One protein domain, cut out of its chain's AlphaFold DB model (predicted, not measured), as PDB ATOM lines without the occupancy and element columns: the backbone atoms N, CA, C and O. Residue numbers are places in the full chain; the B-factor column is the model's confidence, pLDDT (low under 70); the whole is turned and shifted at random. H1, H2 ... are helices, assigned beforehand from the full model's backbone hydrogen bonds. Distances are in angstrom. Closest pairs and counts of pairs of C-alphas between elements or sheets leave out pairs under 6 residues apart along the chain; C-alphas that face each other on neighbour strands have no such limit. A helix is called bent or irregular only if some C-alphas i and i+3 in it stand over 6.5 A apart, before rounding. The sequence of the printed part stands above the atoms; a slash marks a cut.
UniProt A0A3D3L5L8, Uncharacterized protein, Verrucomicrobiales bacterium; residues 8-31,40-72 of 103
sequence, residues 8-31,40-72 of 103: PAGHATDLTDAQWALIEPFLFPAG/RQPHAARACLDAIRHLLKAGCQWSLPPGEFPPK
ATOM      1  N   PRO A   8     245.238 310.105 239.596       54.94
ATOM      2  CA  PRO A   8     244.193 309.090 239.716       54.94
ATOM      3  C   PRO A   8     244.568 307.819 238.937       54.94
ATOM      4  O   PRO A   8     245.218 307.883 237.892       54.94
ATOM      5  N   ALA A   9     244.180 306.657 239.467       55.22
ATOM      6  CA  ALA A   9     244.245 305.396 238.741       55.22
ATOM      7  C   ALA A   9     243.206 305.443 237.612       55.22
ATOM      8  O   ALA A   9     242.053 305.787 237.849       55.22
ATOM      9  N   GLY A  10     243.635 305.159 236.382       55.84
ATOM     10  CA  GLY A  10     242.840 305.437 235.188       55.84
ATOM     11  C   GLY A  10     241.511 304.676 235.148       55.84
ATOM     12  O   GLY A  10     241.498 303.447 235.071       55.84
ATOM     13  N   HIS A  11     240.394 305.396 235.125       58.81
ATOM     14  CA  HIS A  11     239.091 304.867 234.755       58.81
ATOM     15  C   HIS A  11     238.877 304.992 233.243       58.81
ATOM     16  O   HIS A  11     239.286 305.961 232.608       58.81
ATOM     17  N   ALA A  12     238.107 304.074 232.650       67.19
ATOM     18  CA  ALA A  12     237.716 304.145 231.232       67.19
ATOM     19  C   ALA A  12     236.925 305.424 230.856       67.19
ATOM     20  O   ALA A  12     236.600 305.652 229.690       67.19
ATOM     21  N   THR A  13     236.566 306.244 231.846       68.75
ATOM     22  CA  THR A  13     235.831 307.502 231.702       68.75
ATOM     23  C   THR A  13     236.709 308.749 231.709       68.75
ATOM     24  O   THR A  13     236.159 309.825 231.486       68.75
ATOM     25  N   ASP A  14     238.016 308.627 231.939       76.62
ATOM     26  CA  ASP A  14     238.910 309.773 232.132       76.62
ATOM     27  C   ASP A  14     239.148 310.589 230.852       76.62
ATOM     28  O   ASP A  14     238.976 310.114 229.723       76.62
ATOM     29  N   LEU A  15     239.529 311.857 231.030       77.12
ATOM     30  CA  LEU A  15     239.846 312.776 229.941       77.12
ATOM     31  C   LEU A  15     241.253 312.538 229.382       77.12
ATOM     32  O   LEU A  15     242.272 312.796 230.033       77.12
ATOM     33  N   THR A  16     241.300 312.161 228.105       81.69
ATOM     34  CA  THR A  16     242.549 312.092 227.326       81.69
ATOM     35  C   THR A  16     243.276 313.442 227.292       81.69
ATOM     36  O   THR A  16     242.644 314.501 227.330       81.69
ATOM     37  N   ASP A  17     244.607 313.422 227.164       82.00
ATOM     38  CA  ASP A  17     245.429 314.642 227.059       82.00
ATOM     39  C   ASP A  17     245.011 315.548 225.898       82.00
ATOM     40  O   ASP A  17     244.983 316.769 226.049       82.00
ATOM     41  N   ALA A  18     244.588 314.961 224.777       84.38
ATOM     42  CA  ALA A  18     244.090 315.704 223.623       84.38
ATOM     43  C   ALA A  18     242.800 316.483 223.935       84.38
ATOM     44  O   ALA A  18     242.668 317.647 223.568       84.38
ATOM     45  N   GLN A  19     241.853 315.864 224.647       86.00
ATOM     46  CA  GLN A  19     240.621 316.538 225.073       86.00
ATOM     47  C   GLN A  19     240.905 317.590 226.142       86.00
ATOM     48  O   GLN A  19     240.310 318.666 226.129       86.00
ATOM     49  N   TRP A  20     241.835 317.299 227.054       85.31
ATOM     50  CA  TRP A  20     242.245 318.237 228.088       85.31
ATOM     51  C   TRP A  20     242.847 319.519 227.504       85.31
ATOM     52  O   TRP A  20     242.476 320.604 227.943       85.31
ATOM     53  N   ALA A  21     243.690 319.410 226.474       85.31
ATOM     54  CA  ALA A  21     244.303 320.560 225.806       85.31
ATOM     55  C   ALA A  21     243.273 321.538 225.210       85.31
ATOM     56  O   ALA A  21     243.510 322.743 225.168       85.31
ATOM     57  N   LEU A  22     242.101 321.040 224.795       87.75
ATOM     58  CA  LEU A  22     241.008 321.886 224.305       87.75
ATOM     59  C   LEU A  22     240.284 322.618 225.442       87.75
ATOM     60  O   LEU A  22     239.794 323.724 225.244       87.75
ATOM     61  N   ILE A  23     240.200 322.011 226.628       84.00
ATOM     62  CA  ILE A  23     239.438 322.526 227.776       84.00
ATOM     63  C   ILE A  23     240.285 323.474 228.638       84.00
ATOM     64  O   ILE A  23     239.777 324.464 229.171       84.00
ATOM     65  N   GLU A  24     241.580 323.185 228.772       81.62
ATOM     66  CA  GLU A  24     242.540 323.962 229.556       81.62
ATOM     67  C   GLU A  24     242.460 325.484 229.327       81.62
ATOM     68  O   GLU A  24     242.330 326.202 230.329       81.62
ATOM     69  N   PRO A  25     242.472 326.014 228.084       82.69
ATOM     70  CA  PRO A  25     242.467 327.461 227.855       82.69
ATOM     71  C   PRO A  25     241.205 328.155 228.386       82.69
ATOM     72  O   PRO A  25     241.263 329.321 228.779       82.69
ATOM     73  N   PHE A  26     240.076 327.445 228.468       79.56
ATOM     74  CA  PHE A  26     238.826 327.983 229.011       79.56
ATOM     75  C   PHE A  26     238.810 327.998 230.541       79.56
ATOM     76  O   PHE A  26     238.246 328.903 231.157       79.56
ATOM     77  N   LEU A  27     239.442 327.010 231.180       74.69
ATOM     78  CA  LEU A  27     239.536 326.933 232.641       74.69
ATOM     79  C   LEU A  27     240.650 327.823 233.197       74.69
ATOM     80  O   LEU A  27     240.549 328.333 234.320       74.69
ATOM     81  N   PHE A  28     241.718 328.018 232.431       71.62
ATOM     82  CA  PHE A  28     242.892 328.798 232.804       71.62
ATOM     83  C   PHE A  28     243.181 329.924 231.805       71.62
ATOM     84  O   PHE A  28     244.271 329.969 231.242       71.62
ATOM     85  N   PRO A  29     242.257 330.890 231.631       69.88
ATOM     86  CA  PRO A  29     242.539 332.052 230.802       69.88
ATOM     87  C   PRO A  29     243.681 332.863 231.424       69.88
ATOM     88  O   PRO A  29     243.652 333.190 232.618       69.88
ATOM     89  N   ALA A  30     244.675 333.206 230.601       60.62
ATOM     90  CA  ALA A  30     245.925 333.852 231.013       60.62
ATOM     91  C   ALA A  30     245.735 335.200 231.746       60.62
ATOM     92  O   ALA A  30     246.625 335.637 232.469       60.62
ATOM     93  N   GLY A  31     244.567 335.841 231.603       57.59
ATOM     94  CA  GLY A  31     244.247 337.145 232.193       57.59
ATOM     95  C   GLY A  31     243.272 337.134 233.375       57.59
ATOM     96  O   GLY A  31     242.956 338.201 233.905       57.59
ATOM     97  N   ARG A  40     244.117 327.288 241.621       58.78
ATOM     98  CA  ARG A  40     243.748 325.899 241.306       58.78
ATOM     99  C   ARG A  40     244.858 325.347 240.415       58.78
ATOM    100  O   ARG A  40     245.106 325.900 239.352       58.78
ATOM    101  N   GLN A  41     245.563 324.328 240.893       66.38
ATOM    102  CA  GLN A  41     246.579 323.645 240.099       66.38
ATOM    103  C   GLN A  41     245.872 322.964 238.912       66.38
ATOM    104  O   GLN A  41     244.785 322.412 239.122       66.38
ATOM    105  N   PRO A  42     246.444 322.968 237.697       66.69
ATOM    106  CA  PRO A  42     245.838 322.327 236.525       66.69
ATOM    107  C   PRO A  42     245.507 320.851 236.787       66.69
ATOM    108  O   PRO A  42     244.412 320.398 236.467       66.69
ATOM    109  N   HIS A  43     246.372 320.151 237.527       67.31
ATOM    110  CA  HIS A  43     246.135 318.785 237.999       67.31
ATOM    111  C   HIS A  43     244.851 318.640 238.838       67.31
ATOM    112  O   HIS A  43     244.126 317.657 238.713       67.31
ATOM    113  N   ALA A  44     244.547 319.598 239.717       69.75
ATOM    114  CA  ALA A  44     243.352 319.526 240.559       69.75
ATOM    115  C   ALA A  44     242.071 319.776 239.749       69.75
ATOM    116  O   ALA A  44     241.041 319.178 240.037       69.75
ATOM    117  N   ALA A  45     242.130 320.638 238.729       76.38
ATOM    118  CA  ALA A  45     240.997 320.863 237.832       76.38
ATOM    119  C   ALA A  45     240.715 319.642 236.950       76.38
ATOM    120  O   ALA A  45     239.552 319.316 236.726       76.38
ATOM    121  N   ARG A  46     241.770 318.949 236.514       81.31
ATOM    122  CA  ARG A  46     241.671 317.724 235.722       81.31
ATOM    123  C   ARG A  46     240.978 316.605 236.494       81.31
ATOM    124  O   ARG A  46     239.911 316.163 236.085       81.31
ATOM    125  N   ALA A  47     241.452 316.338 237.711       76.81
ATOM    126  CA  ALA A  47     240.827 315.375 238.618       76.81
ATOM    127  C   ALA A  47     239.354 315.699 238.943       76.81
ATOM    128  O   ALA A  47     238.539 314.794 239.103       76.81
ATOM    129  N   CYS A  48     238.976 316.982 239.036       78.12
ATOM    130  CA  CYS A  48     237.572 317.360 239.218       78.12
ATOM    131  C   CYS A  48     236.702 317.024 238.000       78.12
ATOM    132  O   CYS A  48     235.556 316.617 238.175       78.12
ATOM    133  N   LEU A  49     237.210 317.218 236.780       82.31
ATOM    134  CA  LEU A  49     236.452 316.904 235.569       82.31
ATOM    135  C   LEU A  49     236.314 315.399 235.358       82.31
ATOM    136  O   LEU A  49     235.222 314.948 235.011       82.31
ATOM    137  N   ASP A  50     237.366 314.634 235.640       82.00
ATOM    138  CA  ASP A  50     237.314 313.172 235.607       82.00
ATOM    139  C   ASP A  50     236.280 312.644 236.614       82.00
ATOM    140  O   ASP A  50     235.433 311.824 236.260       82.00
ATOM    141  N   ALA A  51     236.227 313.223 237.823       78.50
ATOM    142  CA  ALA A  51     235.213 312.895 238.829       78.50
ATOM    143  C   ALA A  51     233.780 313.152 238.348       78.50
ATOM    144  O   ALA A  51     232.903 312.303 238.510       78.50
ATOM    145  N   ILE A  52     233.528 314.317 237.742       82.12
ATOM    146  CA  ILE A  52     232.203 314.672 237.214       82.12
ATOM    147  C   ILE A  52     231.816 313.722 236.079       82.12
ATOM    148  O   ILE A  52     230.691 313.225 236.041       82.12
ATOM    149  N   ARG A  53     232.744 313.439 235.164       82.00
ATOM    150  CA  ARG A  53     232.508 312.557 234.018       82.00
ATOM    151  C   ARG A  53     232.239 311.120 234.458       82.00
ATOM    152  O   ARG A  53     231.340 310.479 233.914       82.00
ATOM    153  N   HIS A  54     232.960 310.651 235.471       78.38
ATOM    154  CA  HIS A  54     232.709 309.368 236.106       78.38
ATOM    155  C   HIS A  54     231.318 309.327 236.752       78.38
ATOM    156  O   HIS A  54     230.553 308.404 236.488       78.38
ATOM    157  N   LEU A  55     230.935 310.360 237.510       80.56
ATOM    158  CA  LEU A  55     229.602 310.476 238.116       80.56
ATOM    159  C   LEU A  55     228.477 310.387 237.079       80.56
ATOM    160  O   LEU A  55     227.522 309.635 237.269       80.56
ATOM    161  N   LEU A  56     228.609 311.122 235.973       82.81
ATOM    162  CA  LEU A  56     227.618 311.142 234.895       82.81
ATOM    163  C   LEU A  56     227.497 309.791 234.180       82.81
ATOM    164  O   LEU A  56     226.412 309.437 233.731       82.81
ATOM    165  N   LYS A  57     228.598 309.040 234.061       81.31
ATOM    166  CA  LYS A  57     228.634 307.768 233.327       81.31
ATOM    167  C   LYS A  57     228.275 306.561 234.198       81.31
ATOM    168  O   LYS A  57     227.615 305.649 233.716       81.31
ATOM    169  N   ALA A  58     228.702 306.556 235.458       76.44
ATOM    170  CA  ALA A  58     228.472 305.467 236.404       76.44
ATOM    171  C   ALA A  58     227.154 305.611 237.187       76.44
ATOM    172  O   ALA A  58     226.729 304.660 237.835       76.44
ATOM    173  N   GLY A  59     226.517 306.791 237.172       73.44
ATOM    174  CA  GLY A  59     225.303 307.055 237.958       73.44
ATOM    175  C   GLY A  59     225.553 307.092 239.471       73.44
ATOM    176  O   GLY A  59     224.636 306.879 240.263       73.44
ATOM    177  N   CYS A  60     226.799 307.330 239.887       69.19
ATOM    178  CA  CYS A  60     227.185 307.304 241.292       69.19
ATOM    179  C   CYS A  60     226.616 308.522 242.039       69.19
ATOM    180  O   CYS A  60     226.618 309.644 241.529       69.19
ATOM    181  N   GLN A  61     226.130 308.328 243.268       66.06
ATOM    182  CA  GLN A  61     225.627 309.446 244.064       66.06
ATOM    183  C   GLN A  61     226.774 310.379 244.465       66.06
ATOM    184  O   GLN A  61     227.817 309.934 244.934       66.06
ATOM    185  N   TRP A  62     226.536 311.691 244.409       68.31
ATOM    186  CA  TRP A  62     227.489 312.738 244.817       68.31
ATOM    187  C   TRP A  62     228.020 312.589 246.258       68.31
ATOM    188  O   TRP A  62     229.052 313.156 246.616       68.31
ATOM    189  N   SER A  63     227.327 311.815 247.098       62.19
ATOM    190  CA  SER A  63     227.745 311.501 248.466       62.19
ATOM    191  C   SER A  63     228.802 310.384 248.546       62.19
ATOM    192  O   SER A  63     229.573 310.345 249.508       62.19
ATOM    193  N   LEU A  64     228.908 309.528 247.527       65.38
ATOM    194  CA  LEU A  64     229.789 308.356 247.467       65.38
ATOM    195  C   LEU A  64     230.737 308.390 246.249       65.38
ATOM    196  O   LEU A  64     230.767 307.439 245.474       65.38
ATOM    197  N   PRO A  65     231.543 309.451 246.056       66.00
ATOM    198  CA  PRO A  65     232.647 309.349 245.116       66.00
ATOM    199  C   PRO A  65     233.651 308.308 245.640       66.00
ATOM    200  O   PRO A  65     233.893 308.260 246.856       66.00
ATOM    201  N   PRO A  66     234.241 307.481 244.764       65.12
ATOM    202  CA  PRO A  66     235.287 306.554 245.161       65.12
ATOM    203  C   PRO A  66     236.522 307.308 245.687       65.12
ATOM    204  O   PRO A  66     236.725 308.499 245.432       65.12
ATOM    205  N   GLY A  67     237.323 306.618 246.500       63.44
ATOM    206  CA  GLY A  67     238.382 307.221 247.320       63.44
ATOM    207  C   GLY A  67     239.580 307.792 246.554       63.44
ATOM    208  O   GLY A  67     240.442 308.415 247.166       63.44
ATOM    209  N   GLU A  68     239.639 307.587 245.240       63.50
ATOM    210  CA  GLU A  68     240.679 308.109 244.346       63.50
ATOM    211  C   GLU A  68     240.502 309.586 243.971       63.50
ATOM    212  O   GLU A  68     241.442 310.226 243.495       63.50
ATOM    213  N   PHE A  69     239.331 310.162 244.246       62.22
ATOM    214  CA  PHE A  69     239.074 311.579 244.016       62.22
ATOM    215  C   PHE A  69     239.584 312.458 245.172       62.22
ATOM    216  O   PHE A  69     239.586 312.039 246.334       62.22
ATOM    217  N   PRO A  70     240.024 313.703 244.890       59.34
ATOM    218  CA  PRO A  70     240.549 314.594 245.917       59.34
ATOM    219  C   PRO A  70     239.534 314.818 247.053       59.34
ATOM    220  O   PRO A  70     238.323 314.849 246.815       59.34
ATOM    221  N   PRO A  71     240.007 315.007 248.302       55.00
ATOM    222  CA  PRO A  71     239.137 315.111 249.463       55.00
ATOM    223  C   PRO A  71     238.157 316.278 249.324       55.00
ATOM    224  O   PRO A  71     238.504 317.370 248.870       55.00
ATOM    225  N   LYS A  72     236.929 316.042 249.790       53.00
ATOM    226  CA  LYS A  72     235.740 316.901 249.671       53.00
ATOM    227  C   LYS A  72     235.835 318.271 250.376       53.00
ATOM    228  O   LYS A  72     234.822 318.919 250.600       53.00
TER     229      LYS A  72
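This is residues 8 to 31 and 40 to 72 of the 103 residues of an uncharacterized protein of Verrucomicrobiales bacterium (UniProt A0A3D3L5L8). One long helix, H2, runs along an elongated body; the shorter H1 is set steeply to it on one side, and the unnamed tail, residues 59 to 72, folds back along the other. The 57 printed residues include two named helices, H1 then H2, and no named strand; the class is all helix, with under half of the residues, 28, in named elements. The whole is only just compact, close to loose, with a radius of gyration of the C-alphas of 12.0 A and spans of 35 by 22 by 18 A.

H2, residues 42 to 58, and H1, residues 17 to 27, are close but not clearly touching; their closest C-alphas, those of Arg 46 and Trp 20, are 7.7 A apart. They run opposite ways at a steep tilt of 69 degrees, only just short of about perpendicular. Every O i to N i+4 pair is within hydrogen-bond range in H2, and 4 of 7 in H1.

H2 measures 24.2 A from C-alpha 42 to C-alpha 58, at (228.472, 305.467, 236.404). H1 measures 14.7 A, beginning at C-alpha 17, (245.429, 314.642, 227.059); it is irregular, but only just: C-alphas 22 and 25 are 6.8 A apart.

The two C-alphas farthest apart, those of Gly 31 and Gly 59, are 36.0 A apart. The link from H1 to H2 runs across the cut; residues 32 to 39 are not printed, and C-alphas 31 and 40 are 14.5 A apart. The mean pLDDT of the printed part is 72.1, with residues 8 to 13, 29 to 31, 40 to 44 and 60 to 72 under 70.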